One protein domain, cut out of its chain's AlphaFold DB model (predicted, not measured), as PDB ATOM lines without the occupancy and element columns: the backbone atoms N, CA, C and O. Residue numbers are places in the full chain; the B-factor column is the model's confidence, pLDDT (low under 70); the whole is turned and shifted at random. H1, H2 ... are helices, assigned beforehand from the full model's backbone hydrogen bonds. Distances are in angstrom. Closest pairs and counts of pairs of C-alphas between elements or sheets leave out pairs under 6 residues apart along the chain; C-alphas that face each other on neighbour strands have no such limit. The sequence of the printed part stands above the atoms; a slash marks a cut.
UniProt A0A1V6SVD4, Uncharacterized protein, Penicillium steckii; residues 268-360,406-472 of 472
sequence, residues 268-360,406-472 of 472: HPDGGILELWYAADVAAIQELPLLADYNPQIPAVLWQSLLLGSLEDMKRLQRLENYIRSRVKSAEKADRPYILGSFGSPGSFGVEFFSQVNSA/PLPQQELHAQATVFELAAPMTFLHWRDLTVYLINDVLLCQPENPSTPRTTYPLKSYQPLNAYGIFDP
ATOM      1  N   HIS A 268      27.386 -64.441 -31.011       38.81
ATOM      2  CA  HIS A 268      27.075 -65.876 -30.940       38.81
ATOM      3  C   HIS A 268      27.960 -66.658 -31.935       38.81
ATOM      4  O   HIS A 268      28.313 -66.092 -32.977       38.81
ATOM      5  N   PRO A 269      28.324 -67.927 -31.676       39.00
ATOM      6  CA  PRO A 269      29.014 -68.783 -32.650       39.00
ATOM      7  C   PRO A 269      28.266 -68.951 -33.990       39.00
ATOM      8  O   PRO A 269      28.917 -69.209 -34.994       39.00
ATOM      9  N   ASP A 270      26.956 -68.677 -34.020       41.84
ATOM     10  CA  ASP A 270      26.101 -68.785 -35.224       41.84
ATOM     11  C   ASP A 270      25.696 -67.430 -35.847       41.84
ATOM     12  O   ASP A 270      24.844 -67.382 -36.728       41.84
ATOM     13  N   GLY A 271      26.282 -66.317 -35.389       53.00
ATOM     14  CA  GLY A 271      25.987 -64.974 -35.909       53.00
ATOM     15  C   GLY A 271      25.608 -63.984 -34.812       53.00
ATOM     16  O   GLY A 271      24.546 -64.080 -34.206       53.00
ATOM     17  N   GLY A 272      26.479 -63.019 -34.511       70.31
ATOM     18  CA  GLY A 272      26.100 -61.893 -33.646       70.31
ATOM     19  C   GLY A 272      25.090 -60.973 -34.337       70.31
ATOM     20  O   GLY A 272      25.046 -60.938 -35.559       70.31
ATOM     21  N   ILE A 273      24.341 -60.158 -33.586       80.06
ATOM     22  CA  ILE A 273      23.404 -59.162 -34.156       80.06
ATOM     23  C   ILE A 273      24.062 -58.228 -35.199       80.06
ATOM     24  O   ILE A 273      23.407 -57.821 -36.149       80.06
ATOM     25  N   LEU A 274      25.375 -57.966 -35.095       85.19
ATOM     26  CA  LEU A 274      26.140 -57.246 -36.125       85.19
ATOM     27  C   LEU A 274      26.290 -58.038 -37.436       85.19
ATOM     28  O   LEU A 274      26.223 -57.456 -38.512       85.19
ATOM     29  N   GLU A 275      26.493 -59.357 -37.360       85.00
ATOM     30  CA  GLU A 275      26.571 -60.234 -38.538       85.00
ATOM     31  C   GLU A 275      25.187 -60.492 -39.146       85.00
ATOM     32  O   GLU A 275      25.069 -60.581 -40.363       85.00
ATOM     33  N   LEU A 276      24.142 -60.538 -38.315       85.44
ATOM     34  CA  LEU A 276      22.742 -60.546 -38.748       85.44
ATOM     35  C   LEU A 276      22.399 -59.274 -39.523       85.44
ATOM     36  O   LEU A 276      21.863 -59.362 -40.624       85.44
ATOM     37  N   TRP A 277      22.763 -58.106 -38.986       91.75
ATOM     38  CA  TRP A 277      22.593 -56.846 -39.703       91.75
ATOM     39  C   TRP A 277      23.401 -56.826 -41.005       91.75
ATOM     40  O   TRP A 277      22.848 -56.493 -42.045       91.75
ATOM     41  N   TYR A 278      24.667 -57.254 -40.986       92.19
ATOM     42  CA  TYR A 278      25.489 -57.365 -42.196       92.19
ATOM     43  C   TYR A 278      24.835 -58.251 -43.266       92.19
ATOM     44  O   TYR A 278      24.762 -57.858 -44.426       92.19
ATOM     45  N   ALA A 279      24.338 -59.432 -42.890       90.38
ATOM     46  CA  ALA A 279      23.674 -60.338 -43.821       90.38
ATOM     47  C   ALA A 279      22.384 -59.722 -44.385       90.38
ATOM     48  O   ALA A 279      22.131 -59.828 -45.583       90.38
ATOM     49  N   ALA A 280      21.607 -59.041 -43.539       91.12
ATOM     50  CA  ALA A 280      20.409 -58.323 -43.955       91.12
ATOM     51  C   ALA A 280      20.723 -57.141 -44.890       91.12
ATOM     52  O   ALA A 280      20.023 -56.981 -45.881       91.12
ATOM     53  N   ASP A 281      21.777 -56.350 -44.635       95.62
ATOM     54  CA  ASP A 281      22.216 -55.250 -45.518       95.62
ATOM     55  C   ASP A 281      22.656 -55.795 -46.881       95.62
ATOM     56  O   ASP A 281      22.224 -55.296 -47.917       95.62
ATOM     57  N   VAL A 282      23.440 -56.880 -46.905       94.38
ATOM     58  CA  VAL A 282      23.846 -57.535 -48.158       94.38
ATOM     59  C   VAL A 282      22.634 -58.039 -48.945       94.38
ATOM     60  O   VAL A 282      22.549 -57.771 -50.143       94.38
ATOM     61  N   ALA A 283      21.695 -58.734 -48.298       92.06
ATOM     62  CA  ALA A 283      20.480 -59.222 -48.951       92.06
ATOM     63  C   ALA A 283      19.603 -58.065 -49.459       92.06
ATOM     64  O   ALA A 283      19.144 -58.085 -50.600       92.06
ATOM     65  N   ALA A 284      19.435 -57.016 -48.651       95.06
ATOM     66  CA  ALA A 284      18.647 -55.850 -49.023       95.06
ATOM     67  C   ALA A 284      19.250 -55.100 -50.216       95.06
ATOM     68  O   ALA A 284      18.513 -54.694 -51.103       95.06
ATOM     69  N   ILE A 285      20.577 -54.969 -50.293       95.56
ATOM     70  CA  ILE A 285      21.259 -54.347 -51.439       95.56
ATOM     71  C   ILE A 285      21.139 -55.202 -52.704       95.56
ATOM     72  O   ILE A 285      21.048 -54.657 -53.801       95.56
ATOM     73  N   GLN A 286      21.149 -56.530 -52.575       94.00
ATOM     74  CA  GLN A 286      20.969 -57.420 -53.723       94.00
ATOM     75  C   GLN A 286      19.580 -57.267 -54.350       94.00
ATOM     76  O   GLN A 286      19.471 -57.226 -55.573       94.00
ATOM     77  N   GLU A 287      18.535 -57.158 -53.529       92.50
ATOM     78  CA  GLU A 287      17.164 -56.961 -54.014       92.50
ATOM     79  C   GLU A 287      16.862 -55.503 -54.384       92.50
ATOM     80  O   GLU A 287      16.089 -55.241 -55.305       92.50
ATOM     81  N   LEU A 288      17.482 -54.550 -53.687       93.69
ATOM     82  CA  LEU A 288      17.258 -53.116 -53.832       93.69
ATOM     83  C   LEU A 288      18.594 -52.376 -54.031       93.69
ATOM     84  O   LEU A 288      19.089 -51.731 -53.102       93.69
ATOM     85  N   PRO A 289      19.180 -52.409 -55.247       94.25
ATOM     86  CA  PRO A 289      20.523 -51.877 -55.501       94.25
ATOM     87  C   PRO A 289      20.702 -50.399 -55.152       94.25
ATOM     88  O   PRO A 289      21.784 -50.009 -54.720       94.25
ATOM     89  N   LEU A 290      19.640 -49.590 -55.259       94.19
ATOM     90  CA  LEU A 290      19.644 -48.178 -54.859       94.19
ATOM     91  C   LEU A 290      20.083 -47.981 -53.400       94.19
ATOM     92  O   LEU A 290      20.699 -46.972 -53.070       94.19
ATOM     93  N   LEU A 291      19.822 -48.951 -52.519       95.31
ATOM     94  CA  LEU A 291      20.240 -48.909 -51.116       95.31
ATOM     95  C   LEU A 291      21.767 -48.827 -50.959       95.31
ATOM     96  O   LEU A 291      22.266 -48.298 -49.960       95.31
ATOM     97  N   ALA A 292      22.528 -49.303 -51.950       94.75
ATOM     98  CA  ALA A 292      23.984 -49.245 -51.943       94.75
ATOM     99  C   ALA A 292      24.530 -47.803 -51.926       94.75
ATOM    100  O   ALA A 292      25.617 -47.571 -51.393       94.75
ATOM    101  N   ASP A 293      23.766 -46.840 -52.434       95.06
ATOM    102  CA  ASP A 293      24.197 -45.446 -52.577       95.06
ATOM    103  C   ASP A 293      24.004 -44.619 -51.299       95.06
ATOM    104  O   ASP A 293      24.397 -43.457 -51.238       95.06
ATOM    105  N   TYR A 294      23.408 -45.204 -50.259       95.38
ATOM    106  CA  TYR A 294      23.069 -44.504 -49.027       95.38
ATOM    107  C   TYR A 294      23.889 -45.009 -47.846       95.38
ATOM    108  O   TYR A 294      24.154 -46.203 -47.691       95.38
ATOM    109  N   ASN A 295      24.277 -44.075 -46.977       93.94
ATOM    110  CA  ASN A 295      24.978 -44.392 -45.742       93.94
ATOM    111  C   ASN A 295      23.969 -44.984 -44.734       93.94
ATOM    112  O   ASN A 295      22.961 -44.323 -44.478       93.94
ATOM    113  N   PRO A 296      24.228 -46.170 -44.144       92.69
ATOM    114  CA  PRO A 296      23.339 -46.824 -43.174       92.69
ATOM    115  C   PRO A 296      23.346 -46.180 -41.778       92.69
ATOM    116  O   PRO A 296      22.519 -46.527 -40.944       92.69
ATOM    117  N   GLN A 297      24.264 -45.241 -41.512       90.75
ATOM    118  CA  GLN A 297      24.296 -44.399 -40.302       90.75
ATOM    119  C   GLN A 297      24.668 -45.142 -39.019       90.75
ATOM    120  O   GLN A 297      24.438 -44.659 -37.913       90.75
ATOM    121  N   ILE A 298      25.308 -46.300 -39.163       90.12
ATOM    122  CA  ILE A 298      25.817 -47.073 -38.035       90.12
ATOM    123  C   ILE A 298      27.177 -46.512 -37.600       90.12
ATOM    124  O   ILE A 298      28.129 -46.520 -38.390       90.12
ATOM    125  N   PRO A 299      27.320 -46.072 -36.337       85.81
ATOM    126  CA  PRO A 299      28.565 -45.509 -35.831       85.81
ATOM    127  C   PRO A 299      29.563 -46.621 -35.488       85.81
ATOM    128  O   PRO A 299      29.746 -46.991 -34.326       85.81
ATOM    129  N   ALA A 300      30.263 -47.131 -36.505       83.50
ATOM    130  CA  ALA A 300      31.267 -48.190 -36.349       83.50
ATOM    131  C   ALA A 300      32.388 -47.844 -35.343       83.50
ATOM    132  O   ALA A 300      33.048 -48.740 -34.830       83.50
ATOM    133  N   VAL A 301      32.587 -46.563 -35.004       78.94
ATOM    134  CA  VAL A 301      33.523 -46.139 -33.946       78.94
ATOM    135  C   VAL A 301      33.205 -46.771 -32.585       78.94
ATOM    136  O   VAL A 301      34.120 -47.091 -31.830       78.94
ATOM    137  N   LEU A 302      31.928 -47.032 -32.283       76.19
ATOM    138  CA  LEU A 302      31.527 -47.656 -31.018       76.19
ATOM    139  C   LEU A 302      32.035 -49.094 -30.899       76.19
ATOM    140  O   LEU A 302      32.271 -49.587 -29.795       76.19
ATOM    141  N   TRP A 303      32.267 -49.760 -32.028       81.62
ATOM    142  CA  TRP A 303      32.749 -51.135 -32.058       81.62
ATOM    143  C   TRP A 303      34.176 -51.273 -31.522       81.62
ATOM    144  O   TRP A 303      34.516 -52.310 -30.957       81.62
ATOM    145  N   GLN A 304      34.970 -50.199 -31.567       72.75
ATOM    146  CA  GLN A 304      36.314 -50.151 -30.982       72.75
ATOM    147  C   GLN A 304      36.305 -50.315 -29.454       72.75
ATOM    148  O   GLN A 304      37.326 -50.653 -28.857       72.75
ATOM    149  N   SER A 305      35.153 -50.098 -28.813       69.38
ATOM    150  CA  SER A 305      34.981 -50.276 -27.368       69.38
ATOM    151  C   SER A 305      34.667 -51.725 -26.972       69.38
ATOM    152  O   SER A 305      34.592 -52.032 -25.780       69.38
ATOM    153  N   LEU A 306      34.477 -52.635 -27.938       72.69
ATOM    154  CA  LEU A 306      34.156 -54.034 -27.660       72.69
ATOM    155  C   LEU A 306      35.367 -54.779 -27.079       72.69
ATOM    156  O   LEU A 306      36.448 -54.837 -27.663       72.69
ATOM    157  N   LEU A 307      35.170 -55.414 -25.921       63.91
ATOM    158  CA  LEU A 307      36.181 -56.255 -25.281       63.91
ATOM    159  C   LEU A 307      36.132 -57.675 -25.857       63.91
ATOM    160  O   LEU A 307      35.393 -58.532 -25.372       63.91
ATOM    161  N   LEU A 308      36.938 -57.930 -26.885       71.62
ATOM    162  CA  LEU A 308      36.978 -59.225 -27.569       71.62
ATOM    163  C   LEU A 308      37.926 -60.202 -26.862       71.62
ATOM    164  O   LEU A 308      39.109 -59.924 -26.667       71.62
ATOM    165  N   GLY A 309      37.389 -61.358 -26.464       59.12
ATOM    166  CA  GLY A 309      38.117 -62.379 -25.702       59.12
ATOM    167  C   GLY A 309      38.866 -63.410 -26.550       59.12
ATOM    168  O   GLY A 309      39.610 -64.213 -25.993       59.12
ATOM    169  N   SER A 310      38.675 -63.415 -27.874       69.94
ATOM    170  CA  SER A 310      39.284 -64.392 -28.782       69.94
ATOM    171  C   SER A 310      39.777 -63.746 -30.078       69.94
ATOM    172  O   SER A 310      39.220 -62.752 -30.543       69.94
ATOM    173  N   LEU A 311      40.813 -64.340 -30.683       71.19
ATOM    174  CA  LEU A 311      41.312 -63.932 -32.002       71.19
ATOM    175  C   LEU A 311      40.231 -64.076 -33.085       71.19
ATOM    176  O   LEU A 311      40.191 -63.281 -34.020       71.19
ATOM    177  N   GLU A 312      39.358 -65.075 -32.961       73.12
ATOM    178  CA  GLU A 312      38.274 -65.283 -33.920       73.12
ATOM    179  C   GLU A 312      37.255 -64.143 -33.855       73.12
ATOM    180  O   GLU A 312      36.907 -63.569 -34.884       73.12
ATOM    181  N   ASP A 313      36.863 -63.723 -32.649       72.19
ATOM    182  CA  ASP A 313      35.972 -62.575 -32.467       72.19
ATOM    183  C   ASP A 313      36.605 -61.277 -33.008       72.19
ATOM    184  O   ASP A 313      35.912 -60.465 -33.620       72.19
ATOM    185  N   MET A 314      37.928 -61.102 -32.870       78.75
ATOM    186  CA  MET A 314      38.663 -59.969 -33.464       78.75
ATOM    187  C   MET A 314      38.608 -59.978 -34.992       78.75
ATOM    188  O   MET A 314      38.340 -58.945 -35.605       78.75
ATOM    189  N   LYS A 315      38.813 -61.141 -35.620       82.62
ATOM    190  CA  LYS A 315      38.696 -61.283 -37.078       82.62
ATOM    191  C   LYS A 315      37.271 -61.017 -37.557       82.62
ATOM    192  O   LYS A 315      37.092 -60.379 -38.593       82.62
ATOM    193  N   ARG A 316      36.262 -61.494 -36.820       83.38
ATOM    194  CA  ARG A 316      34.843 -61.239 -37.113       83.38
ATOM    195  C   ARG A 316      34.530 -59.749 -37.085       83.38
ATOM    196  O   ARG A 316      33.996 -59.231 -38.063       83.38
ATOM    197  N   LEU A 317      34.937 -59.050 -36.023       86.38
ATOM    198  CA  LEU A 317      34.701 -57.612 -35.914       86.38
ATOM    199  C   LEU A 317      35.419 -56.828 -37.019       86.38
ATOM    200  O   LEU A 317      34.811 -55.967 -37.648       86.38
ATOM    201  N   GLN A 318      36.669 -57.182 -37.324       88.31
ATOM    202  CA  GLN A 318      37.433 -56.532 -38.388       88.31
ATOM    203  C   GLN A 318      36.738 -56.635 -39.758       88.31
ATOM    204  O   GLN A 318      36.757 -55.680 -40.536       88.31
ATOM    205  N   ARG A 319      36.099 -57.774 -40.071       89.75
ATOM    206  CA  ARG A 319      35.322 -57.926 -41.316       89.75
ATOM    207  C   ARG A 319      34.144 -56.956 -41.367       89.75
ATOM    208  O   ARG A 319      33.955 -56.295 -42.384       89.75
ATOM    209  N   LEU A 320      33.399 -56.846 -40.271       90.44
ATOM    210  CA  LEU A 320      32.262 -55.933 -40.163       90.44
ATOM    211  C   LEU A 320      32.706 -54.471 -40.282       90.44
ATOM    212  O   LEU A 320      32.100 -53.701 -41.026       90.44
ATOM    213  N   GLU A 321      33.789 -54.083 -39.601       90.69
ATOM    214  CA  GLU A 321      34.350 -52.725 -39.681       90.69
ATOM    215  C   GLU A 321      34.749 -52.362 -41.110       90.69
ATOM    216  O   GLU A 321      34.467 -51.262 -41.590       90.69
ATOM    217  N   ASN A 322      35.396 -53.296 -41.810       92.75
ATOM    218  CA  ASN A 322      35.779 -53.107 -43.202       92.75
ATOM    219  C   ASN A 322      34.555 -52.974 -44.111       92.75
ATOM    220  O   ASN A 322      34.563 -52.125 -45.003       92.75
ATOM    221  N   TYR A 323      33.502 -53.758 -43.864       94.25
ATOM    222  CA  TYR A 323      32.253 -53.654 -44.609       94.25
ATOM    223  C   TYR A 323      31.594 -52.284 -44.442       94.25
ATOM    224  O   TYR A 323      31.366 -51.608 -45.444       94.25
ATOM    225  N   ILE A 324      31.360 -51.823 -43.207       92.94
ATOM    226  CA  ILE A 324      30.739 -50.506 -42.984       92.94
ATOM    227  C   ILE A 324      31.599 -49.395 -43.576       92.94
ATOM    228  O   ILE A 324      31.074 -48.510 -44.248       92.94
ATOM    229  N   ARG A 325      32.925 -49.458 -43.411       92.56
ATOM    230  CA  ARG A 325      33.828 -48.481 -44.031       92.56
ATOM    231  C   ARG A 325      33.677 -48.454 -45.553       92.56
ATOM    232  O   ARG A 325      33.725 -47.381 -46.144       92.56
ATOM    233  N   SER A 326      33.494 -49.611 -46.187       93.38
ATOM    234  CA  SER A 326      33.218 -49.692 -47.623       93.38
ATOM    235  C   SER A 326      31.858 -49.087 -47.974       93.38
ATOM    236  O   SER A 326      31.779 -48.320 -48.926       93.38
ATOM    237  N   ARG A 327      30.803 -49.390 -47.203       93.00
ATOM    238  CA  ARG A 327      29.446 -48.853 -47.412       93.00
ATOM    239  C   ARG A 327      29.422 -47.328 -47.325       93.00
ATOM    240  O   ARG A 327      28.879 -46.685 -48.216       93.00
ATOM    241  N   VAL A 328      30.066 -46.759 -46.305       92.00
ATOM    242  CA  VAL A 328      30.163 -45.303 -46.113       92.00
ATOM    243  C   VAL A 328      30.903 -44.648 -47.277       92.00
ATOM    244  O   VAL A 328      30.390 -43.692 -47.841       92.00
ATOM    245  N   LYS A 329      32.041 -45.204 -47.711       92.00
ATOM    246  CA  LYS A 329      32.783 -44.680 -48.871       92.00
ATOM    247  C   LYS A 329      31.971 -44.706 -50.166       92.00
ATOM    248  O   LYS A 329      32.056 -43.770 -50.957       92.00
ATOM    249  N   SER A 330      31.208 -45.775 -50.407       90.31
ATOM    250  CA  SER A 330      30.318 -45.848 -51.574       90.31
ATOM    251  C   SER A 330      29.239 -44.766 -51.520       90.31
ATOM    252  O   SER A 330      29.007 -44.097 -52.522       90.31
ATOM    253  N   ALA A 331      28.641 -44.545 -50.347       91.00
ATOM    254  CA  ALA A 331      27.620 -43.522 -50.153       91.00
ATOM    255  C   ALA A 331      28.164 -42.087 -50.258       91.00
ATOM    256  O   ALA A 331      27.526 -41.235 -50.865       91.00
ATOM    257  N   GLU A 332      29.364 -41.819 -49.730       90.62
ATOM    258  CA  GLU A 332      30.051 -40.524 -49.875       90.62
ATOM    259  C   GLU A 332      30.287 -40.173 -51.347       90.62
ATOM    260  O   GLU A 332      30.150 -39.021 -51.742       90.62
ATOM    261  N   LYS A 333      30.599 -41.172 -52.181       90.31
ATOM    262  CA  LYS A 333      30.758 -40.973 -53.626       90.31
ATOM    263  C   LYS A 333      29.435 -40.625 -54.318       90.31
ATOM    264  O   LYS A 333      29.451 -39.906 -55.313       90.31
ATOM    265  N   ALA A 334      28.325 -41.173 -53.834       90.06
ATOM    266  CA  ALA A 334      26.998 -40.927 -54.387       90.06
ATOM    267  C   ALA A 334      26.369 -39.610 -53.894       90.06
ATOM    268  O   ALA A 334      25.360 -39.192 -54.458       90.06
ATOM    269  N   ASP A 335      26.954 -38.977 -52.867       90.69
ATOM    270  CA  ASP A 335      26.519 -37.705 -52.269       90.69
ATOM    271  C   ASP A 335      25.010 -37.671 -51.959       90.69
ATOM    272  O   ASP A 335      24.271 -36.751 -52.311       90.69
ATOM    273  N   ARG A 336      24.521 -38.753 -51.339       89.94
ATOM    274  CA  ARG A 336      23.104 -38.912 -50.993       89.94
ATOM    275  C   ARG A 336      22.802 -38.390 -49.578       89.94
ATOM    276  O   ARG A 336      23.605 -38.580 -48.660       89.94
ATOM    277  N   PRO A 337      21.623 -37.782 -49.357       89.56
ATOM    278  CA  PRO A 337      21.190 -37.295 -48.052       89.56
ATOM    279  C   PRO A 337      20.865 -38.437 -47.067       89.56
ATOM    280  O   PRO A 337      20.830 -39.620 -47.410       89.56
ATOM    281  N   TYR A 338      20.619 -38.080 -45.801       87.62
ATOM    282  CA  TYR A 338      20.384 -39.014 -44.692       87.62
ATOM    283  C   TYR A 338      19.179 -39.936 -44.947       87.62
ATOM    284  O   TYR A 338      18.036 -39.477 -44.921       87.62
ATOM    285  N   ILE A 339      19.425 -41.237 -45.137       91.25
ATOM    286  CA  ILE A 339      18.402 -42.221 -45.536       91.25
ATOM    287  C   ILE A 339      17.270 -42.403 -44.519       91.25
ATOM    288  O   ILE A 339      16.136 -42.646 -44.910       91.25
ATOM    289  N   LEU A 340      17.556 -42.251 -43.222       86.44
ATOM    290  CA  LEU A 340      16.575 -42.470 -42.150       86.44
ATOM    291  C   LEU A 340      15.822 -41.197 -41.734       86.44
ATOM    292  O   LEU A 340      15.056 -41.229 -40.776       86.44
ATOM    293  N   GLY A 341      16.046 -40.058 -42.393       77.25
ATOM    294  CA  GLY A 341      15.416 -38.810 -41.946       77.25
ATOM    295  C   GLY A 341      15.389 -37.658 -42.939       77.25
ATOM    296  O   GLY A 341      15.031 -36.554 -42.542       77.25
ATOM    297  N   SER A 342      15.756 -37.883 -44.200       84.50
ATOM    298  CA  SER A 342      15.504 -36.924 -45.281       84.50
ATOM    299  C   SER A 342      14.205 -37.310 -45.971       84.50
ATOM    300  O   SER A 342      14.107 -38.407 -46.517       84.50
ATOM    301  N   PHE A 343      13.212 -36.425 -45.944       84.94
ATOM    302  CA  PHE A 343      11.891 -36.668 -46.516       84.94
ATOM    303  C   PHE A 343      11.580 -35.610 -47.575       84.94
ATOM    304  O   PHE A 343      11.684 -34.418 -47.297       84.94
ATOM    305  N   GLY A 344      11.223 -36.044 -48.786       83.50
ATOM    306  CA  GLY A 344      10.813 -35.151 -49.876       83.50
ATOM    307  C   GLY A 344      11.885 -34.173 -50.367       83.50
ATOM    308  O   GLY A 344      11.555 -33.198 -51.037       83.50
ATOM    309  N   SER A 345      13.162 -34.407 -50.050       88.94
ATOM    310  CA  SER A 345      14.286 -33.620 -50.568       88.94
ATOM    311  C   SER A 345      14.862 -34.247 -51.845       88.94
ATOM    312  O   SER A 345      14.794 -35.474 -51.999       88.94
ATOM    313  N   PRO A 346      15.492 -33.455 -52.736       90.12
ATOM    314  CA  PRO A 346      16.254 -33.993 -53.861       90.12
ATOM    315  C   PRO A 346      17.264 -35.045 -53.395       90.12
ATOM    316  O   PRO A 346      17.919 -34.867 -52.364       90.12
ATOM    317  N   GLY A 347      17.343 -36.164 -54.114       90.69
ATOM    318  CA  GLY A 347      18.233 -37.275 -53.779       90.69
ATOM    319  C   GLY A 347      17.827 -38.105 -52.557       90.69
ATOM    320  O   GLY A 347      18.561 -39.020 -52.209       90.69
ATOM    321  N   SER A 348      16.709 -37.814 -51.877       92.69
ATOM    322  CA  SER A 348      16.217 -38.684 -50.797       92.69
ATOM    323  C   SER A 348      15.783 -40.051 -51.328       92.69
ATOM    324  O   SER A 348      15.324 -40.176 -52.464       92.69
ATOM    325  N   PHE A 349      15.898 -41.078 -50.482       93.88
ATOM    326  CA  PHE A 349      15.683 -42.466 -50.892       93.88
ATOM    327  C   PHE A 349      14.318 -42.694 -51.541       93.88
ATOM    328  O   PHE A 349      14.249 -43.234 -52.640       93.88
ATOM    329  N   GLY A 350      13.240 -42.233 -50.899       91.31
ATOM    330  CA  GLY A 350      11.885 -42.405 -51.424       91.31
ATOM    331  C   GLY A 350      11.656 -41.696 -52.762       91.31
ATOM    332  O   GLY A 350      10.987 -42.244 -53.632       91.31
ATOM    333  N   VAL A 351      12.264 -40.522 -52.957       92.00
ATOM    334  CA  VAL A 351      12.203 -39.757 -54.217       92.00
ATOM    335  C   VAL A 351      12.929 -40.497 -55.338       92.00
ATOM    336  O   VAL A 351      12.375 -40.690 -56.420       92.00
ATOM    337  N   GLU A 352      14.158 -40.948 -55.089       93.25
ATOM    338  CA  GLU A 352      14.969 -41.670 -56.076       93.25
ATOM    339  C   GLU A 352      14.369 -43.032 -56.417       93.25
ATOM    340  O   GLU A 352      14.311 -43.403 -57.586       93.25
ATOM    341  N   PHE A 353      13.863 -43.752 -55.414       92.19
ATOM    342  CA  PHE A 353      13.178 -45.021 -55.621       92.19
ATOM    343  C   PHE A 353      11.932 -44.830 -56.486       92.19
ATOM    344  O   PHE A 353      11.765 -45.522 -57.491       92.19
ATOM    345  N   PHE A 354      11.085 -43.856 -56.141       89.38
ATOM    346  CA  PHE A 354       9.896 -43.540 -56.926       89.38
ATOM    347  C   PHE A 354      10.266 -43.164 -58.360       89.38
ATOM    348  O   PHE A 354       9.633 -43.635 -59.306       89.38
ATOM    349  N   SER A 355      11.308 -42.350 -58.523       86.81
ATOM    350  CA  SER A 355      11.794 -41.929 -59.831       86.81
ATOM    351  C   SER A 355      12.260 -43.135 -60.638       86.81
ATOM    352  O   SER A 355      11.807 -43.297 -61.760       86.81
ATOM    353  N   GLN A 356      13.068 -44.041 -60.081       85.00
ATOM    354  CA  GLN A 356      13.547 -45.239 -60.785       85.00
ATOM    355  C   GLN A 356      12.422 -46.198 -61.183       85.00
ATOM    356  O   GLN A 356      12.418 -46.694 -62.310       85.00
ATOM    357  N   VAL A 357      11.447 -46.427 -60.300       78.06
ATOM    358  CA  VAL A 357      10.313 -47.323 -60.579       78.06
ATOM    359  C   VAL A 357       9.394 -46.741 -61.655       78.06
ATOM    360  O   VAL A 357       8.943 -47.474 -62.531       78.06
ATOM    361  N   ASN A 358       9.162 -45.426 -61.643       67.00
ATOM    362  CA  ASN A 358       8.316 -44.752 -62.636       67.00
ATOM    363  C   ASN A 358       9.078 -44.290 -63.893       67.00
ATOM    364  O   ASN A 358       8.455 -43.864 -64.863       67.00
ATOM    365  N   SER A 359      10.411 -44.407 -63.904       53.12
ATOM    366  CA  SER A 359      11.259 -44.245 -65.098       53.12
ATOM    367  C   SER A 359      11.223 -45.477 -66.011       53.12
ATOM    368  O   SER A 359      11.651 -45.397 -67.163       53.12
ATOM    369  N   ALA A 360      10.713 -46.618 -65.531       39.81
ATOM    370  CA  ALA A 360      10.328 -47.745 -66.378       39.81
ATOM    371  C   ALA A 360       8.963 -47.442 -67.028       39.81
ATOM    372  O   ALA A 360       8.110 -46.832 -66.384       39.81
ATOM    373  N   PRO A 406      -4.735 -36.766 -50.874       63.00
ATOM    374  CA  PRO A 406      -3.942 -37.662 -50.026       63.00
ATOM    375  C   PRO A 406      -2.433 -37.409 -50.125       63.00
ATOM    376  O   PRO A 406      -1.663 -37.924 -49.318       63.00
ATOM    377  N   LEU A 407      -2.000 -36.634 -51.124       75.12
ATOM    378  CA  LEU A 407      -0.597 -36.373 -51.405       75.12
ATOM    379  C   LEU A 407      -0.272 -34.877 -51.268       75.12
ATOM    380  O   LEU A 407      -1.078 -34.030 -51.662       75.12
ATOM    381  N   PRO A 408       0.917 -34.531 -50.742       79.56
ATOM    382  CA  PRO A 408       1.432 -33.165 -50.743       79.56
ATOM    383  C   PRO A 408       1.419 -32.506 -52.133       79.56
ATOM    384  O   PRO A 408       1.668 -33.165 -53.135       79.56
ATOM    385  N   GLN A 409       1.219 -31.182 -52.197       79.25
ATOM    386  CA  GLN A 409       1.283 -30.429 -53.465       79.25
ATOM    387  C   GLN A 409       2.690 -30.397 -54.081       79.25
ATOM    388  O   GLN A 409       2.837 -30.299 -55.295       79.25
ATOM    389  N   GLN A 410       3.730 -30.431 -53.244       83.50
ATOM    390  CA  GLN A 410       5.107 -30.466 -53.726       83.50
ATOM    391  C   GLN A 410       5.438 -31.866 -54.234       83.50
ATOM    392  O   GLN A 410       5.344 -32.834 -53.480       83.50
ATOM    393  N   GLU A 411       5.884 -31.949 -55.485       87.12
ATOM    394  CA  GLU A 411       6.101 -33.213 -56.189       87.12
ATOM    395  C   GLU A 411       7.021 -34.172 -55.421       87.12
ATOM    396  O   GLU A 411       6.637 -35.305 -55.160       87.12
ATOM    397  N   LEU A 412       8.188 -33.712 -54.962       89.19
ATOM    398  CA  LEU A 412       9.135 -34.566 -54.231       89.19
ATOM    399  C   LEU A 412       8.555 -35.099 -52.911       89.19
ATOM    400  O   LEU A 412       8.802 -36.242 -52.527       89.19
ATOM    401  N   HIS A 413       7.740 -34.295 -52.225       86.56
ATOM    402  CA  HIS A 413       7.027 -34.739 -51.031       86.56
ATOM    403  C   HIS A 413       5.933 -35.755 -51.375       86.56
ATOM    404  O   HIS A 413       5.757 -36.718 -50.631       86.56
ATOM    405  N   ALA A 414       5.225 -35.586 -52.495       85.81
ATOM    406  CA  ALA A 414       4.266 -36.572 -52.987       85.81
ATOM    407  C   ALA A 414       4.949 -37.905 -53.309       85.81
ATOM    408  O   ALA A 414       4.509 -38.940 -52.819       85.81
ATOM    409  N   GLN A 415       6.066 -37.875 -54.038       89.06
ATOM    410  CA  GLN A 415       6.861 -39.059 -54.373       89.06
ATOM    411  C   GLN A 415       7.340 -39.797 -53.113       89.06
ATOM    412  O   GLN A 415       7.134 -41.004 -52.984       89.06
ATOM    413  N   ALA A 416       7.903 -39.069 -52.142       88.62
ATOM    414  CA  ALA A 416       8.310 -39.638 -50.857       88.62
ATOM    415  C   ALA A 416       7.122 -40.204 -50.057       88.62
ATOM    416  O   ALA A 416       7.247 -41.257 -49.440       88.62
ATOM    417  N   THR A 417       5.960 -39.544 -50.098       88.00
ATOM    418  CA  THR A 417       4.735 -40.030 -49.438       88.00
ATOM    419  C   THR A 417       4.252 -41.335 -50.066       88.00
ATOM    420  O   THR A 417       3.948 -42.278 -49.344       88.00
ATOM    421  N   VAL A 418       4.222 -41.426 -51.402       87.69
ATOM    422  CA  VAL A 418       3.840 -42.663 -52.104       87.69
ATOM    423  C   VAL A 418       4.800 -43.800 -51.763       87.69
ATOM    424  O   VAL A 418       4.350 -44.915 -51.507       87.69
ATOM    425  N   PHE A 419       6.105 -43.515 -51.706       91.00
ATOM    426  CA  PHE A 419       7.087 -44.490 -51.249       91.00
ATOM    427  C   PHE A 419       6.789 -44.975 -49.827       91.00
ATOM    428  O   PHE A 419       6.721 -46.176 -49.624       91.00
ATOM    429  N   GLU A 420       6.574 -44.091 -48.852       90.19
ATOM    430  CA  GLU A 420       6.324 -44.517 -47.464       90.19
ATOM    431  C   GLU A 420       5.003 -45.288 -47.300       90.19
ATOM    432  O   GLU A 420       4.930 -46.211 -46.491       90.19
ATOM    433  N   LEU A 421       3.972 -44.966 -48.090       87.88
ATOM    434  CA  LEU A 421       2.700 -45.700 -48.094       87.88
ATOM    435  C   LEU A 421       2.828 -47.127 -48.649       87.88
ATOM    436  O   LEU A 421       2.022 -47.990 -48.303       87.88
ATOM    437  N   ALA A 422       3.808 -47.374 -49.519       87.12
ATOM    438  CA  ALA A 422       3.982 -48.642 -50.224       87.12
ATOM    439  C   ALA A 422       5.464 -49.039 -50.342       87.12
ATOM    440  O   ALA A 422       5.926 -49.477 -51.400       87.12
ATOM    441  N   ALA A 423       6.224 -48.871 -49.258       90.38
ATOM    442  CA  ALA A 423       7.654 -49.141 -49.268       90.38
ATOM    443  C   ALA A 423       7.904 -50.647 -49.471       90.38
ATOM    444  O   ALA A 423       7.188 -51.469 -48.890       90.38
ATOM    445  N   PRO A 424       8.928 -51.046 -50.252       93.62
ATOM    446  CA  PRO A 424       9.271 -52.455 -50.413       93.62
ATOM    447  C   PRO A 424       9.523 -53.127 -49.060       93.62
ATOM    448  O   PRO A 424      10.255 -52.592 -48.225       93.62
ATOM    449  N   MET A 425       8.981 -54.333 -48.864       92.69
ATOM    450  CA  MET A 425       9.132 -55.081 -47.605       92.69
ATOM    451  C   MET A 425      10.595 -55.252 -47.189       92.69
ATOM    452  O   MET A 425      10.927 -55.139 -46.012       92.69
ATOM    453  N   THR A 426      11.485 -55.466 -48.154       92.88
ATOM    454  CA  THR A 426      12.925 -55.595 -47.919       92.88
ATOM    455  C   THR A 426      13.530 -54.320 -47.331       92.88
ATOM    456  O   THR A 426      14.325 -54.395 -46.396       92.88
ATOM    457  N   PHE A 427      13.108 -53.146 -47.813       94.69
ATOM    458  CA  PHE A 427      13.530 -51.866 -47.245       94.69
ATOM    459  C   PHE A 427      12.997 -51.685 -45.822       94.69
ATOM    460  O   PHE A 427      13.745 -51.247 -44.953       94.69
ATOM    461  N   LEU A 428      11.736 -52.050 -45.569       93.94
ATOM    462  CA  LEU A 428      11.137 -51.963 -44.235       93.94
ATOM    463  C   LEU A 428      11.892 -52.831 -43.221       93.94
ATOM    464  O   LEU A 428      12.334 -52.317 -42.197       93.94
ATOM    465  N   HIS A 429      12.139 -54.106 -43.538       92.50
ATOM    466  CA  HIS A 429      12.904 -55.001 -42.665       92.50
ATOM    467  C   HIS A 429      14.329 -54.498 -42.413       92.50
ATOM    468  O   HIS A 429      14.821 -54.546 -41.285       92.50
ATOM    469  N   TRP A 430      14.994 -54.000 -43.458       96.00
ATOM    470  CA  TRP A 430      16.320 -53.410 -43.329       96.00
ATOM    471  C   TRP A 430      16.307 -52.160 -42.439       96.00
ATOM    472  O   TRP A 430      17.166 -52.020 -41.563       96.00
ATOM    473  N   ARG A 431      15.326 -51.270 -42.628       95.00
ATOM    474  CA  ARG A 431      15.164 -50.033 -41.856       95.00
ATOM    475  C   ARG A 431      14.938 -50.347 -40.383       95.00
ATOM    476  O   ARG A 431      15.663 -49.815 -39.545       95.00
ATOM    477  N   ASP A 432      14.010 -51.246 -40.079       92.94
ATOM    478  CA  ASP A 432      13.677 -51.637 -38.708       92.94
ATOM    479  C   ASP A 432      14.881 -52.257 -37.995       92.94
ATOM    480  O   ASP A 432      15.221 -51.863 -36.877       92.94
ATOM    481  N   LEU A 433      15.596 -53.171 -38.661       92.00
ATOM    482  CA  LEU A 433      16.790 -53.795 -38.094       92.00
ATOM    483  C   LEU A 433      17.925 -52.784 -37.877       92.00
ATOM    484  O   LEU A 433      18.635 -52.858 -36.875       92.00
ATOM    485  N   THR A 434      18.102 -51.837 -38.801       93.75
ATOM    486  CA  THR A 434      19.123 -50.784 -38.699       93.75
ATOM    487  C   THR A 434      18.814 -49.831 -37.545       93.75
ATOM    488  O   THR A 434      19.702 -49.512 -36.756       93.75
ATOM    489  N   VAL A 435      17.552 -49.421 -37.395       89.88
ATOM    490  CA  VAL A 435      17.102 -48.562 -36.290       89.88
ATOM    491  C   VAL A 435      17.243 -49.280 -34.947       89.88
ATOM    492  O   VAL A 435      17.799 -48.695 -34.019       89.88
ATOM    493  N   TYR A 436      16.840 -50.552 -34.855       86.75
ATOM    494  CA  TYR A 436      17.050 -51.379 -33.663       86.75
ATOM    495  C   TYR A 436      18.538 -51.489 -33.304       86.75
ATOM    496  O   TYR A 436      18.931 -51.338 -32.144       86.75
ATOM    497  N   LEU A 437      19.399 -51.697 -34.308       87.88
ATOM    498  CA  LEU A 437      20.840 -51.757 -34.095       87.88
ATOM    499  C   LEU A 437      21.374 -50.439 -33.504       87.88
ATOM    500  O   LEU A 437      22.157 -50.445 -32.557       87.88
ATOM    501  N   ILE A 438      20.962 -49.298 -34.048       85.88
ATOM    502  CA  ILE A 438      21.455 -47.986 -33.615       85.88
ATOM    503  C   ILE A 438      20.918 -47.621 -32.221       85.88
ATOM    504  O   ILE A 438      21.697 -47.230 -31.346       85.88
ATOM    505  N   ASN A 439      19.614 -47.777 -31.998       82.69
ATOM    506  CA  ASN A 439      18.938 -47.258 -30.809       82.69
ATOM    507  C   ASN A 439      18.999 -48.217 -29.618       82.69
ATOM    508  O   ASN A 439      19.340 -47.795 -28.517       82.69
ATOM    509  N   ASP A 440      18.693 -49.497 -29.817       78.75
ATOM    510  CA  ASP A 440      18.527 -50.458 -28.717       78.75
ATOM    511  C   ASP A 440      19.820 -51.217 -28.409       78.75
ATOM    512  O   ASP A 440      20.103 -51.591 -27.271       78.75
ATOM    513  N   VAL A 441      20.629 -51.435 -29.441       80.38
ATOM    514  CA  VAL A 441      21.858 -52.232 -29.383       80.38
ATOM    515  C   VAL A 441      23.074 -51.358 -29.098       80.38
ATOM    516  O   VAL A 441      23.837 -51.637 -28.168       80.38
ATOM    517  N   LEU A 442      23.264 -50.303 -29.891       80.88
ATOM    518  CA  LEU A 442      24.370 -49.361 -29.729       80.88
ATOM    519  C   LEU A 442      24.042 -48.222 -28.758       80.88
ATOM    520  O   LEU A 442      24.951 -47.480 -28.388       80.88
ATOM    521  N   LEU A 443      22.781 -48.109 -28.321       79.44
ATOM    522  CA  LEU A 443      22.314 -47.096 -27.368       79.44
ATOM    523  C   LEU A 443      22.635 -45.665 -27.821       79.44
ATOM    524  O   LEU A 443      22.922 -44.787 -27.004       79.44
ATOM    525  N   CYS A 444      22.603 -45.428 -29.135       77.62
ATOM    526  CA  CYS A 444      22.841 -44.109 -29.697       77.62
ATOM    527  C   CYS A 444      21.627 -43.229 -29.406       77.62
ATOM    528  O   CYS A 444      20.542 -43.463 -29.935       77.62
ATOM    529  N   GLN A 445      21.805 -42.215 -28.563       69.69
ATOM    530  CA  GLN A 445      20.761 -41.232 -28.297       69.69
ATOM    531  C   GLN A 445      20.950 -39.997 -29.185       69.69
ATOM    532  O   GLN A 445      22.089 -39.587 -29.424       69.69
ATOM    533  N   PRO A 446      19.860 -39.380 -29.673       65.62
ATOM    534  CA  PRO A 446      19.950 -38.099 -30.360       65.62
ATOM    535  C   PRO A 446      20.434 -37.011 -29.391       65.62
ATOM    536  O   PRO A 446      19.967 -36.942 -28.257       65.62
ATOM    537  N   GLU A 447      21.327 -36.128 -29.852       61.53
ATOM    538  CA  GLU A 447      21.877 -35.028 -29.036       61.53
ATOM    539  C   GLU A 447      20.795 -34.085 -28.476       61.53
ATOM    540  O   GLU A 447      20.983 -33.509 -27.410       61.53
ATOM    541  N   ASN A 448      19.647 -33.960 -29.159       61.00
ATOM    542  CA  ASN A 448      18.519 -33.113 -28.758       61.00
ATOM    543  C   ASN A 448      17.181 -33.866 -28.903       61.00
ATOM    544  O   ASN A 448      16.567 -33.821 -29.971       61.00
ATOM    545  N   PRO A 449      16.689 -34.551 -27.854       58.56
ATOM    546  CA  PRO A 449      15.437 -35.312 -27.916       58.56
ATOM    547  C   PRO A 449      14.174 -34.431 -27.936       58.56
ATOM    548  O   PRO A 449      13.085 -34.924 -28.214       58.56
ATOM    549  N   SER A 450      14.293 -33.138 -27.627       52.84
ATOM    550  CA  SER A 450      13.165 -32.235 -27.361       52.84
ATOM    551  C   SER A 450      12.619 -31.487 -28.578       52.84
ATOM    552  O   SER A 450      11.597 -30.814 -28.457       52.84
ATOM    553  N   THR A 451      13.261 -31.576 -29.746       56.50
ATOM    554  CA  THR A 451      12.813 -30.862 -30.951       56.50
ATOM    555  C   THR A 451      12.706 -31.818 -32.138       56.50
ATOM    556  O   THR A 451      13.738 -32.319 -32.597       56.50
ATOM    557  N   PRO A 452      11.498 -32.082 -32.669       59.53
ATOM    558  CA  PRO A 452      11.364 -32.849 -33.900       59.53
ATOM    559  C   PRO A 452      12.054 -32.100 -35.050       59.53
ATOM    560  O   PRO A 452      11.902 -30.885 -35.180       59.53
ATOM    561  N   ARG A 453      12.822 -32.816 -35.887       61.31
ATOM    562  CA  ARG A 453      13.559 -32.218 -37.023       61.31
ATOM    563  C   ARG A 453      12.636 -31.549 -38.041       61.31
ATOM    564  O   ARG A 453      13.049 -30.617 -38.721       61.31
ATOM    565  N   THR A 454      11.402 -32.025 -38.142       61.31
ATOM    566  CA  THR A 454      10.355 -31.460 -38.986       61.31
ATOM    567  C   THR A 454       9.069 -31.357 -38.181       61.31
ATOM    568  O   THR A 454       8.739 -32.224 -37.375       61.31
ATOM    569  N   THR A 455       8.343 -30.258 -38.358       62.84
ATOM    570  CA  THR A 455       7.045 -30.043 -37.720       62.84
ATOM    571  C   THR A 455       6.035 -29.801 -38.828       62.84
ATOM    572  O   THR A 455       6.177 -28.850 -39.593       62.84
ATOM    573  N   TYR A 456       5.015 -30.654 -38.910       67.12
ATOM    574  CA  TYR A 456       3.916 -30.520 -39.868       67.12
ATOM    575  C   TYR A 456       2.608 -30.220 -39.126       67.12
ATOM    576  O   TYR A 456       1.697 -31.047 -39.128       67.12
ATOM    577  N   PRO A 457       2.498 -29.085 -38.410       70.62
ATOM    578  CA  PRO A 457       1.251 -28.758 -37.747       70.62
ATOM    579  C   PRO A 457       0.158 -28.544 -38.806       70.62
ATOM    580  O   PRO A 457       0.415 -27.967 -39.862       70.62
ATOM    581  N   LEU A 458      -1.073 -28.969 -38.509       66.62
ATOM    582  CA  LEU A 458      -2.227 -28.855 -39.417       66.62
ATOM    583  C   LEU A 458      -2.386 -27.439 -39.997       66.62
ATOM    584  O   LEU A 458      -2.657 -27.286 -41.183       66.62
ATOM    585  N   LYS A 459      -2.102 -26.407 -39.191       67.81
ATOM    586  CA  LYS A 459      -2.109 -24.993 -39.608       67.81
ATOM    587  C   LYS A 459      -1.137 -24.636 -40.727       67.81
ATOM    588  O   LYS A 459      -1.382 -23.697 -41.465       67.81
ATOM    589  N   SER A 460      -0.016 -25.340 -40.854       68.81
ATOM    590  CA  SER A 460       0.953 -25.102 -41.928       68.81
ATOM    591  C   SER A 460       0.878 -26.162 -43.023       68.81
ATOM    592  O   SER A 460       1.643 -26.097 -43.986       68.81
ATOM    593  N   TYR A 461      -0.010 -27.152 -42.890       71.56
ATOM    594  CA  TYR A 461      -0.216 -28.168 -43.907       71.56
ATOM    595  C   TYR A 461      -1.040 -27.568 -45.047       71.56
ATOM    596  O   TYR A 461      -2.247 -27.384 -44.924       71.56
ATOM    597  N   GLN A 462      -0.366 -27.227 -46.149       70.31
ATOM    598  CA  GLN A 462      -0.934 -26.484 -47.284       70.31
ATOM    599  C   GLN A 462      -2.318 -26.986 -47.749       70.31
ATOM    600  O   GLN A 462      -3.194 -26.141 -47.931       70.31
ATOM    601  N   PRO A 463      -2.581 -28.308 -47.864       64.38
ATOM    602  CA  PRO A 463      -3.902 -28.799 -48.266       64.38
ATOM    603  C   PRO A 463      -5.037 -28.520 -47.267       64.38
ATOM    604  O   PRO A 463      -6.185 -28.408 -47.681       64.38
ATOM    605  N   LEU A 464      -4.735 -28.409 -45.966       65.75
ATOM    606  CA  LEU A 464      -5.738 -28.245 -44.900       65.75
ATOM    607  C   LEU A 464      -5.737 -26.849 -44.265       65.75
ATOM    608  O   LEU A 464      -6.698 -26.491 -43.590       65.75
ATOM    609  N   ASN A 465      -4.703 -26.038 -44.506       66.38
ATOM    610  CA  ASN A 465      -4.568 -24.693 -43.942       66.38
ATOM    611  C   ASN A 465      -5.773 -23.797 -44.290       66.38
ATOM    612  O   ASN A 465      -6.309 -23.119 -43.422       66.38
ATOM    613  N   ALA A 466      -6.274 -23.868 -45.528       65.12
ATOM    614  CA  ALA A 466      -7.433 -23.084 -45.971       65.12
ATOM    615  C   ALA A 466      -8.746 -23.404 -45.222       65.12
ATOM    616  O   ALA A 466      -9.685 -22.615 -45.281       65.12
ATOM    617  N   TYR A 467      -8.814 -24.544 -44.527       65.31
ATOM    618  CA  TYR A 467     -10.003 -25.024 -43.810       65.31
ATOM    619  C   TYR A 467      -9.840 -24.990 -42.290       65.31
ATOM    620  O   TYR A 467     -10.762 -25.330 -41.549       65.31
ATOM    621  N   GLY A 468      -8.663 -24.597 -41.810       60.88
ATOM    622  CA  GLY A 468      -8.384 -24.500 -40.396       60.88
ATOM    623  C   GLY A 468      -9.036 -23.271 -39.783       60.88
ATOM    624  O   GLY A 468      -8.469 -22.182 -39.823       60.88
ATOM    625  N   ILE A 469     -10.208 -23.450 -39.173       56.44
ATOM    626  CA  ILE A 469     -10.754 -22.502 -38.195       56.44
ATOM    627  C   ILE A 469      -9.876 -22.627 -36.944       56.44
ATOM    628  O   ILE A 469     -10.185 -23.369 -36.015       56.44
ATOM    629  N   PHE A 470      -8.706 -21.997 -36.963       55.84
ATOM    630  CA  PHE A 470      -7.857 -21.901 -35.785       55.84
ATOM    631  C   PHE A 470      -8.288 -20.641 -35.035       55.84
ATOM    632  O   PHE A 470      -8.017 -19.534 -35.500       55.84
ATOM    633  N   ASP A 471      -9.026 -20.823 -33.936       50.31
ATOM    634  CA  ASP A 471      -9.381 -19.732 -33.018       50.31
ATOM    635  C   ASP A 471      -8.104 -18.981 -32.573       50.31
ATOM    636  O   ASP A 471      -7.065 -19.631 -32.388       50.31
ATOM    637  N   PRO A 472      -8.160 -17.640 -32.460       48.31
ATOM    638  CA  PRO A 472      -6.995 -16.778 -32.245       48.31
ATOM    639  C   PRO A 472      -6.277 -16.973 -30.904       48.31
ATOM    640  O   PRO A 472      -6.941 -17.287 -29.889       48.31
TER     641      PRO A 472
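Overview. This is residues 268 to 360 and 406 to 472 of the 472 residues of an uncharacterized protein of Penicillium steckii (UniProt A0A1V6SVD4). Two helical parts sit side by side with a long tail: a loose group in which the antiparallel pair H1 and H7 has the long helix H4 beyond H1, with H3 folded back on H4, and a small pair, H5 and H6, set about perpendicular. From the end of H7, residues 445 to 452 stick out free, and the tail goes on to H8 and Pro 472 at one end of the longest axis. The printed part has 160 residues, with eight named helices, H1 to H8 in order, and no named strand; the class is all helix. The whole is loose and elongated, with a radius of gyration of the C-alphas of 19.1 A and spans of 66 by 43 by 27 A.

Along the chain. H1, residues 273 to 287, begins with C-alpha 273 at (23.404, -59.162, -34.156) and is 20.9 A long. H2 is residues 289 to 293 and H3 residues 300 to 305. H4, residues 311 to 334, is the longest, 35.1 A, ending with C-alpha 334 at (26.998, -40.927, -54.387). H5 is residues 349 to 358, 14.1 A, and H6 residues 411 to 421, 15.3 A. H7, residues 425 to 441, is 22.4 A long. H8, residues 462 to 465, ends with C-alpha 465 at (-4.568, -24.693, -43.942).

Arrangement. H1 and H2 only just touch, only at the corner, with 3 pairs of C-alphas within 8 A; the closest are Ile 285 and Leu 291, 5.5 A. H1 and H4 only just touch, also with 3 pairs, the closest Tyr 278 and Leu 320 at 7.2 A, at a steep tilt of 38 degrees, the same way. H1 and H7 touch at a shallow tilt of 23 degrees, opposite ways, with the C-alphas of Ala 284 and Thr 426 closest at 5.8 A. H2 touches H4 at residues 327 to 334 of H4 alone, closest at the C-alphas of Asp 293 and Ala 331, 4.6 A. H3 and H4 form a helical hairpin at 24 degrees, closest at the C-alphas of Ala 300 and Glu 321, 6.4 A. H5 and H6 touch about perpendicular, at 87 degrees, with the C-alphas of Gly 350 and Ala 416 closest at 4.6 A. H8 touches no helix. Each O i to N i+4 pair is within hydrogen-bond range in H1, H4, H5 and H6, against 12 of 13 in H7, 0 of 1 in H2 and 0 of 2 in H3, where 2 of 2 and 3 of 3 O i to N i+3 pairs are; H8 is too short for an i+4 pair.

Size, cuts and confidence. The C-alphas of Leu 311 and Pro 472, the two farthest apart, are 67.5 A apart. Residues 361 to 405 are not printed, with 23.9 A between C-alphas 360 and 406. The links H4 to H5 and H7 to H8 are long. Mean pLDDT of the printed part is 81.0; among the residues under 70 are 268 to 271, 445 to 456 and 463 to 472.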